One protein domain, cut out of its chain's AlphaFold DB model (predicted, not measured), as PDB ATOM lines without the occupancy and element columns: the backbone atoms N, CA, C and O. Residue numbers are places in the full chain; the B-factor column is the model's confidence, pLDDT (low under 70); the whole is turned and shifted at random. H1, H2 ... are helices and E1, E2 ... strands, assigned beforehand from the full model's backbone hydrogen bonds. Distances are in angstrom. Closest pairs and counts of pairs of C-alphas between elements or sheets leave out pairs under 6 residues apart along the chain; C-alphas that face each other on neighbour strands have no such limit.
ATOM      1  N   ALA A  27       7.425 -28.078 -19.340       77.94
ATOM      2  CA  ALA A  27       6.938 -26.709 -19.410       77.94
ATOM      3  C   ALA A  27       7.590 -25.980 -20.595       77.94
ATOM      4  O   ALA A  27       8.813 -26.022 -20.768       77.94
ATOM      5  N   VAL A  28       6.768 -25.346 -21.426       84.94
ATOM      6  CA  VAL A  28       7.197 -24.718 -22.673       84.94
ATOM      7  C   VAL A  28       7.114 -23.207 -22.555       84.94
ATOM      8  O   VAL A  28       6.116 -22.662 -22.089       84.94
ATOM      9  N   LYS A  29       8.167 -22.520 -23.005       89.00
ATOM     10  CA  LYS A  29       8.275 -21.059 -22.946       89.00
ATOM     11  C   LYS A  29       7.955 -20.425 -24.296       89.00
ATOM     12  O   LYS A  29       8.656 -20.660 -25.275       89.00
ATOM     13  N   LEU A  30       6.921 -19.592 -24.318       91.19
ATOM     14  CA  LEU A  30       6.310 -18.975 -25.492       91.19
ATOM     15  C   LEU A  30       6.422 -17.467 -25.476       91.19
ATOM     16  O   LEU A  30       6.054 -16.836 -24.493       91.19
ATOM     17  N   GLN A  31       6.825 -16.875 -26.592       94.31
ATOM     18  CA  GLN A  31       6.669 -15.442 -26.797       94.31
ATOM     19  C   GLN A  31       5.206 -15.133 -27.112       94.31
ATOM     20  O   GLN A  31       4.612 -15.737 -28.006       94.31
ATOM     21  N   GLY A  32       4.627 -14.192 -26.374       94.94
ATOM     22  CA  GLY A  32       3.263 -13.732 -26.569       94.94
ATOM     23  C   GLY A  32       3.192 -12.411 -27.322       94.94
ATOM     24  O   GLY A  32       3.907 -11.451 -27.015       94.94
ATOM     25  N   TYR A  33       2.255 -12.349 -28.262       96.38
ATOM     26  CA  TYR A  33       1.923 -11.157 -29.031       96.38
ATOM     27  C   TYR A  33       0.425 -10.902 -28.959       96.38
ATOM     28  O   TYR A  33      -0.388 -11.690 -29.445       96.38
ATOM     29  N   ARG A  34       0.037  -9.788 -28.344       96.25
ATOM     30  CA  ARG A  34      -1.360  -9.389 -28.232       96.25
ATOM     31  C   ARG A  34      -1.816  -8.731 -29.524       96.25
ATOM     32  O   ARG A  34      -1.256  -7.716 -29.926       96.25
ATOM     33  N   MET A  35      -2.890  -9.266 -30.087       96.12
ATOM     34  CA  MET A  35      -3.612  -8.727 -31.230       96.12
ATOM     35  C   MET A  35      -4.895  -8.051 -30.739       96.12
ATOM     36  O   MET A  35      -5.719  -8.678 -30.060       96.12
ATOM     37  N   LYS A  36      -5.057  -6.767 -31.057       95.81
ATOM     38  CA  LYS A  36      -6.272  -5.996 -30.770       95.81
ATOM     39  C   LYS A  36      -6.938  -5.585 -32.072       95.81
ATOM     40  O   LYS A  36      -6.260  -5.306 -33.054       95.81
ATOM     41  N   PHE A  37      -8.262  -5.500 -32.037       94.94
ATOM     42  CA  PHE A  37      -9.083  -5.117 -33.179       94.94
ATOM     43  C   PHE A  37     -10.067  -4.034 -32.743       94.94
ATOM     44  O   PHE A  37     -10.857  -4.244 -31.820       94.94
ATOM     45  N   LEU A  38     -10.010  -2.875 -33.392       94.31
ATOM     46  CA  LEU A  38     -10.878  -1.734 -33.120       94.31
ATOM     47  C   LEU A  38     -11.692  -1.408 -34.371       94.31
ATOM     48  O   LEU A  38     -11.119  -1.051 -35.394       94.31
ATOM     49  N   CYS A  39     -13.016  -1.530 -34.285       94.31
ATOM     50  CA  CYS A  39     -13.904  -1.111 -35.365       94.31
ATOM     51  C   CYS A  39     -14.097   0.405 -35.350       94.31
ATOM     52  O   CYS A  39     -14.263   0.994 -34.282       94.31
ATOM     53  N   ASP A  40     -14.175   1.003 -36.531       92.69
ATOM     54  CA  ASP A  40     -14.674   2.365 -36.736       92.69
ATOM     55  C   ASP A  40     -16.176   2.521 -36.408       92.69
ATOM     56  O   ASP A  40     -16.620   3.587 -35.980       92.69
ATOM     57  N   GLN A  41     -16.964   1.456 -36.563       92.38
ATOM     58  CA  GLN A  41     -18.392   1.442 -36.256       92.38
ATOM     59  C   GLN A  41     -18.654   1.397 -34.741       92.38
ATOM     60  O   GLN A  41     -18.226   0.488 -34.023       92.38
ATOM     61  N   VAL A  42     -19.439   2.364 -34.255       89.19
ATOM     62  CA  VAL A  42     -19.818   2.485 -32.840       89.19
ATOM     63  C   VAL A  42     -20.566   1.234 -32.367       89.19
ATOM     64  O   VAL A  42     -21.498   0.760 -33.009       89.19
ATOM     65  N   GLY A  43     -20.172   0.708 -31.205       88.00
ATOM     66  CA  GLY A  43     -20.829  -0.436 -30.567       88.00
ATOM     67  C   GLY A  43     -20.312  -1.806 -31.010       88.00
ATOM     68  O   GLY A  43     -20.599  -2.793 -30.332       88.00
ATOM     69  N   GLN A  44     -19.493  -1.889 -32.063       89.88
ATOM     70  CA  GLN A  44     -18.837  -3.141 -32.435       89.88
ATOM     71  C   GLN A  44     -17.582  -3.376 -31.596       89.88
ATOM     72  O   GLN A  44     -16.625  -2.603 -31.628       89.88
ATOM     73  N   LYS A  45     -17.589  -4.473 -30.837       90.00
ATOM     74  CA  LYS A  45     -16.463  -4.910 -30.010       90.00
ATOM     75  C   LYS A  45     -15.939  -6.239 -30.528       90.00
ATOM     76  O   LYS A  45     -16.715  -7.166 -30.742       90.00
ATOM     77  N   TYR A  46     -14.624  -6.333 -30.657       91.50
ATOM     78  CA  TYR A  46     -13.934  -7.578 -30.957       91.50
ATOM     79  C   TYR A  46     -13.188  -8.073 -29.724       91.50
ATOM     80  O   TYR A  46     -12.701  -7.286 -28.905       91.50
ATOM     81  N   SER A  47     -13.086  -9.392 -29.604       92.44
ATOM     82  CA  SER A  47     -12.207 -10.014 -28.622       92.44
ATOM     83  C   SER A  47     -10.749  -9.701 -28.946       92.44
ATOM     84  O   SER A  47     -10.353  -9.618 -30.108       92.44
ATOM     85  N   ASN A  48      -9.938  -9.550 -27.902       90.19
ATOM     86  CA  ASN A  48      -8.491  -9.541 -28.066       90.19
ATOM     87  C   ASN A  48      -7.993 -10.980 -28.136       90.19
ATOM     88  O   ASN A  48      -8.507 -11.844 -27.426       90.19
ATOM     89  N   PHE A  49      -6.956 -11.202 -28.929       93.75
ATOM     90  CA  PHE A  49      -6.302 -12.498 -29.039       93.75
ATOM     91  C   PHE A  49      -4.836 -12.364 -28.638       93.75
ATOM     92  O   PHE A  49      -4.253 -11.283 -28.734       93.75
ATOM     93  N   VAL A  50      -4.236 -13.458 -28.183       94.12
ATOM     94  CA  VAL A  50      -2.794 -13.541 -27.941       94.12
ATOM     95  C   VAL A  50      -2.256 -14.669 -28.805       94.12
ATOM     96  O   VAL A  50      -2.699 -15.807 -28.682       94.12
ATOM     97  N   LEU A  51      -1.332 -14.339 -29.702       93.00
ATOM     98  CA  LEU A  51      -0.558 -15.320 -30.445       93.00
ATOM     99  C   LEU A  51       0.621 -15.742 -29.575       93.00
ATOM    100  O   LEU A  51       1.448 -14.906 -29.217       93.00
ATOM    101  N   LEU A  52       0.689 -17.029 -29.257       92.19
ATOM    102  CA  LEU A  52       1.834 -17.630 -28.593       92.19
ATOM    103  C   LEU A  52       2.673 -18.365 -29.640       92.19
ATOM    104  O   LEU A  52       2.149 -19.207 -30.368       92.19
ATOM    105  N   ILE A  53       3.963 -18.044 -29.721       90.50
ATOM    106  CA  ILE A  53       4.910 -18.713 -30.619       90.50
ATOM    107  C   ILE A  53       6.292 -18.899 -29.974       90.50
ATOM    108  O   ILE A  53       6.698 -18.141 -29.097       90.50
ATOM    109  N   ASP A  54       7.012 -19.939 -30.388       87.19
ATOM    110  CA  ASP A  54       8.337 -20.322 -29.881       87.19
ATOM    111  C   ASP A  54       9.449 -19.326 -30.229       87.19
ATOM    112  O   ASP A  54      10.503 -19.283 -29.594       87.19
ATOM    113  N   LYS A  55       9.204 -18.520 -31.258       85.50
ATOM    114  CA  LYS A  55      10.167 -17.599 -31.849       85.50
ATOM    115  C   LYS A  55       9.795 -16.154 -31.598       85.50
ATOM    116  O   LYS A  55       8.632 -15.773 -31.556       85.50
ATOM    117  N   THR A  56      10.813 -15.310 -31.538       90.44
ATOM    118  CA  THR A  56      10.608 -13.870 -31.641       90.44
ATOM    119  C   THR A  56      10.352 -13.492 -33.095       90.44
ATOM    120  O   THR A  56      11.153 -13.832 -33.967       90.44
ATOM    121  N   ILE A  57       9.271 -12.763 -33.365       90.31
ATOM    122  CA  ILE A  57       9.058 -12.143 -34.679       90.31
ATOM    123  C   ILE A  57       9.825 -10.817 -34.781       90.31
ATOM    124  O   ILE A  57      10.206 -10.228 -33.768       90.31
ATOM    125  N   ALA A  58      10.069 -10.357 -36.011       94.31
ATOM    126  CA  ALA A  58      10.760  -9.095 -36.263       94.31
ATOM    127  C   ALA A  58      10.055  -7.922 -35.558       94.31
ATOM    128  O   ALA A  58       8.828  -7.900 -35.480       94.31
ATOM    129  N   HIS A  59      10.825  -6.938 -35.084       92.25
ATOM    130  CA  HIS A  59      10.301  -5.802 -34.316       92.25
ATOM    131  C   HIS A  59       9.144  -5.078 -35.026       92.25
ATOM    132  O   HIS A  59       8.131  -4.791 -34.392       92.25
ATOM    133  N   GLU A  60       9.263  -4.880 -36.340       93.31
ATOM    134  CA  GLU A  60       8.221  -4.270 -37.179       93.31
ATOM    135  C   GLU A  60       6.915  -5.075 -37.160       93.31
ATOM    136  O   GLU A  60       5.829  -4.522 -37.028       93.31
ATOM    137  N   ALA A  61       7.014  -6.406 -37.230       90.25
ATOM    138  CA  ALA A  61       5.855  -7.293 -37.161       90.25
ATOM    139  C   ALA A  61       5.271  -7.369 -35.737       90.25
ATOM    140  O   ALA A  61       4.070  -7.563 -35.568       90.25
ATOM    141  N   ALA A  62       6.112  -7.206 -34.713       92.25
ATOM    142  CA  ALA A  62       5.716  -7.242 -33.309       92.25
ATOM    143  C   ALA A  62       4.984  -5.977 -32.835       92.25
ATOM    144  O   ALA A  62       4.321  -6.041 -31.802       92.25
ATOM    145  N   ASN A  63       5.104  -4.861 -33.563       93.81
ATOM    146  CA  ASN A  63       4.506  -3.558 -33.233       93.81
ATOM    147  C   ASN A  63       3.652  -3.017 -34.389       93.81
ATOM    148  O   ASN A  63       3.557  -1.812 -34.616       93.81
ATOM    149  N   LEU A  64       3.082  -3.937 -35.158       94.00
ATOM    150  CA  LEU A  64       2.386  -3.645 -36.396       94.00
ATOM    151  C   LEU A  64       1.007  -3.037 -36.131       94.00
ATOM    152  O   LEU A  64       0.197  -3.637 -35.427       94.00
ATOM    153  N   ASP A  65       0.724  -1.909 -36.776       95.38
ATOM    154  CA  ASP A  65      -0.605  -1.304 -36.882       95.38
ATOM    155  C   ASP A  65      -1.054  -1.367 -38.350       95.38
ATOM    156  O   ASP A  65      -0.365  -0.851 -39.231       95.38
ATOM    157  N   ILE A  66      -2.198  -1.997 -38.627       95.00
ATOM    158  CA  ILE A  66      -2.765  -2.123 -39.978       95.00
ATOM    159  C   ILE A  66      -4.257  -1.803 -39.954       95.00
ATOM    160  O   ILE A  66      -4.998  -2.307 -39.109       95.00
ATOM    161  N   ASP A  67      -4.713  -1.054 -40.953       96.12
ATOM    162  CA  ASP A  67      -6.135  -0.864 -41.224       96.12
ATOM    163  C   ASP A  67      -6.653  -1.988 -42.135       96.12
ATOM    164  O   ASP A  67      -6.181  -2.187 -43.258       96.12
ATOM    165  N   LEU A  68      -7.625  -2.753 -41.639       94.38
ATOM    166  CA  LEU A  68      -8.290  -3.822 -42.377       94.38
ATOM    167  C   LEU A  68      -9.603  -3.299 -42.952       94.38
ATOM    168  O   LEU A  68     -10.547  -3.011 -42.216       94.38
ATOM    169  N   PHE A  69      -9.676  -3.217 -44.276       94.31
ATOM    170  CA  PHE A  69     -10.888  -2.829 -44.987       94.31
ATOM    171  C   PHE A  69     -11.763  -4.062 -45.215       94.31
ATOM    172  O   PHE A  69     -11.492  -4.888 -46.089       94.31
ATOM    173  N   LEU A  70     -12.796  -4.207 -44.388       90.31
ATOM    174  CA  LEU A  70     -13.852  -5.195 -44.575       90.31
ATOM    175  C   LEU A  70     -14.954  -4.590 -45.455       90.31
ATOM    176  O   LEU A  70     -14.918  -3.411 -45.796       90.31
ATOM    177  N   HIS A  71     -15.934  -5.402 -45.847       86.81
ATOM    178  CA  HIS A  71     -16.930  -5.006 -46.847       86.81
ATOM    179  C   HIS A  71     -17.680  -3.702 -46.505       86.81
ATOM    180  O   HIS A  71     -17.981  -2.914 -47.395       86.81
ATOM    181  N   ASP A  72     -17.997  -3.475 -45.231       91.69
ATOM    182  CA  ASP A  72     -18.850  -2.381 -44.754       91.69
ATOM    183  C   ASP A  72     -18.203  -1.513 -43.662       91.69
ATOM    184  O   ASP A  72     -18.855  -0.622 -43.113       91.69
ATOM    185  N   LYS A  73     -16.942  -1.785 -43.310       92.38
ATOM    186  CA  LYS A  73     -16.275  -1.188 -42.148       92.38
ATOM    187  C   LYS A  73     -14.764  -1.297 -42.215       92.38
ATOM    188  O   LYS A  73     -14.222  -2.206 -42.847       92.38
ATOM    189  N   MET A  74     -14.095  -0.416 -41.486       95.38
ATOM    190  CA  MET A  74     -12.662  -0.490 -41.254       95.38
ATOM    191  C   MET A  74     -12.384  -0.974 -39.828       95.38
ATOM    192  O   MET A  74     -12.973  -0.518 -38.846       95.38
ATOM    193  N   VAL A  75     -11.476  -1.940 -39.710       95.44
ATOM    194  CA  VAL A  75     -11.011  -2.447 -38.421       95.44
ATOM    195  C   VAL A  75      -9.522  -2.185 -38.304       95.44
ATOM    196  O   VAL A  75      -8.731  -2.773 -39.038       95.44
ATOM    197  N   LYS A  76      -9.123  -1.359 -37.338       96.00
ATOM    198  CA  LYS A  76      -7.714  -1.191 -36.998       96.00
ATOM    199  C   LYS A  76      -7.243  -2.413 -36.215       96.00
ATOM    200  O   LYS A  76      -7.723  -2.669 -35.107       96.00
ATOM    201  N   ALA A  77      -6.317  -3.163 -36.792       95.88
ATOM    202  CA  ALA A  77      -5.618  -4.260 -36.147       95.88
ATOM    203  C   ALA A  77      -4.277  -3.763 -35.604       95.88
ATOM    204  O   ALA A  77      -3.525  -3.106 -36.322       95.88
ATOM    205  N   SER A  78      -3.972  -4.085 -34.350       96.31
ATOM    206  CA  SER A  78      -2.679  -3.773 -33.745       96.31
ATOM    207  C   SER A  78      -2.063  -4.982 -33.068       96.31
ATOM    208  O   SER A  78      -2.754  -5.764 -32.408       96.31
ATOM    209  N   VAL A  79      -0.752  -5.128 -33.230       96.62
ATOM    210  CA  VAL A  79       0.069  -6.155 -32.592       96.62
ATOM    211  C   VAL A  79       0.999  -5.478 -31.599       96.62
ATOM    212  O   VAL A  79       1.555  -4.418 -31.871       96.62
ATOM    213  N   SER A  80       1.152  -6.079 -30.425       96.19
ATOM    214  CA  SER A  80       2.116  -5.625 -29.420       96.19
ATOM    215  C   SER A  80       2.715  -6.819 -28.675       96.19
ATOM    216  O   SER A  80       1.984  -7.781 -28.407       96.19
ATOM    217  N   PRO A  81       4.004  -6.791 -28.294       95.38
ATOM    218  CA  PRO A  81       4.579  -7.831 -27.449       95.38
ATOM    219  C   PRO A  81       3.882  -7.849 -26.085       95.38
ATOM    220  O   PRO A  81       3.609  -6.795 -25.511       95.38
ATOM    221  N   CYS A  82       3.618  -9.034 -25.538       94.50
ATOM    222  CA  CYS A  82       3.038  -9.184 -24.200       94.50
ATOM    223  C   CYS A  82       3.846 -10.089 -23.259       94.50
ATOM    224  O   CYS A  82       3.355 -10.450 -22.194       94.50
ATOM    225  N   GLY A  83       5.095 -10.390 -23.623       93.00
ATOM    226  CA  GLY A  83       6.060 -11.084 -22.771       93.00
ATOM    227  C   GLY A  83       6.127 -12.589 -23.009       93.00
ATOM    228  O   GLY A  83       5.567 -13.104 -23.974       93.00
ATOM    229  N   LEU A  84       6.856 -13.274 -22.130       93.81
ATOM    230  CA  LEU A  84       7.065 -14.717 -22.181       93.81
ATOM    231  C   LEU A  84       6.041 -15.436 -21.294       93.81
ATOM    232  O   LEU A  84       5.844 -15.052 -20.143       93.81
ATOM    233  N   PHE A  85       5.438 -16.494 -21.819       91.19
ATOM    234  CA  PHE A  85       4.473 -17.352 -21.140       91.19
ATOM    235  C   PHE A  85       5.074 -18.735 -20.946       91.19
ATOM    236  O   PHE A  85       5.717 -19.256 -21.851       91.19
ATOM    237  N   GLU A  86       4.857 -19.330 -19.782       90.12
ATOM    238  CA  GLU A  86       5.232 -20.711 -19.508       90.12
ATOM    239  C   GLU A  86       3.949 -21.537 -19.443       90.12
ATOM    240  O   GLU A  86       3.088 -21.272 -18.605       90.12
ATOM    241  N   LEU A  87       3.791 -22.466 -20.384       86.12
ATOM    242  CA  LEU A  87       2.654 -23.380 -20.444       86.12
ATOM    243  C   LEU A  87       3.095 -24.762 -19.987       86.12
ATOM    244  O   LEU A  87       4.176 -25.224 -20.357       86.12
ATOM    245  N   ASP A  88       2.245 -25.438 -19.230       81.88
ATOM    246  CA  ASP A  88       2.423 -26.834 -18.860       81.88
ATOM    247  C   ASP A  88       1.330 -27.708 -19.494       81.88
ATOM    248  O   ASP A  88       0.485 -27.243 -20.256       81.88
TER     249      ASP A  88
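AT A GLANCE: This is residues 27 to 88 of the 91 residues of an uncharacterized protein of Aegilops tauschii subsp. strangulata (UniProt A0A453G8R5). What does this domain look like? It is one long, strongly twisted sheet, curled like part of a barrel: the two long strands E1 and E4 run side by side through its middle, with the short strands E2 and E3 at opposite edges. The small helix H1 packs on one face of the sheet, in the stretch of chain that leads from E2 to E3. What is it made of? The printed part has 62 residues, mostly strand by class, with E1, E2, H1, E3 and E4 along the chain and the antiparallel sheet order E2 - E1 - E4 - E3. The whole is loose, with a radius of gyration of the C-alphas of 13.7 A, and elongated, spanning 43 by 24 by 15 A.

IN THESE COORDINATES: Where does the first strand run? E1, residues 28 to 39, begins at C-alpha 28 at (7.197, -24.718, -22.673) and is 34.1 A long. What comes next? E2 is residues 49 to 53, 12.9 A long; H1 is residues 59 to 62; E3 is residues 65 to 69, 13.2 A long. Where does the last strand end? E4, residues 74 to 87, is 34.5 A long and ends at C-alpha 87 at (2.654, -23.380, -20.444). It bends by 76 degrees at residue 84.

HOW THE PARTS SIT: How do the two inner strands pair? E1 and E4 are antiparallel at 161 degrees, and C-alphas 39 and 75 face each other at 4.4 A. N 28 and O 87 are 2.8 A apart and N 38 and O 76 2.9 A, both within hydrogen-bond range. What stands at the edges? E2 forms a hairpin with E1, antiparallel at 150 degrees; C-alphas 50 and 34 face each other at 4.4 A, and N 33 and O 51 are within hydrogen-bond range at 2.8 A. E3 forms a hairpin with E4, antiparallel at 134 degrees; C-alphas 76 and 67 face each other at 4.5 A, and N 68 and O 75 are within hydrogen-bond range at 2.8 A. E2 and E3 are apart. Where is H1? It is on the sheet at a height of 7.6 A, only just over none of the strands, with 2 of its 4 C-alphas falling on E4; its closest C-alphas to E4 are those of Ala 62 and Ser 80, 5.5 A apart. It is too short for an O i to N i+4 pair, and its one O i to N i+3 pair is within range.

THE WHOLE: How large is it? The two C-alphas farthest apart, those of Ala 27 and Asp 72, are 43.6 A apart, while those of Ala 27 and Asp 88, the first and last printed, are 4.6 A apart. Are there cuts or long links? The printed part has no cut and no long link; the link E1 to E2 is short, and the other three are tight. How sure is the model? The mean pLDDT of the printed part is 92.2, and no printed residue is under 70.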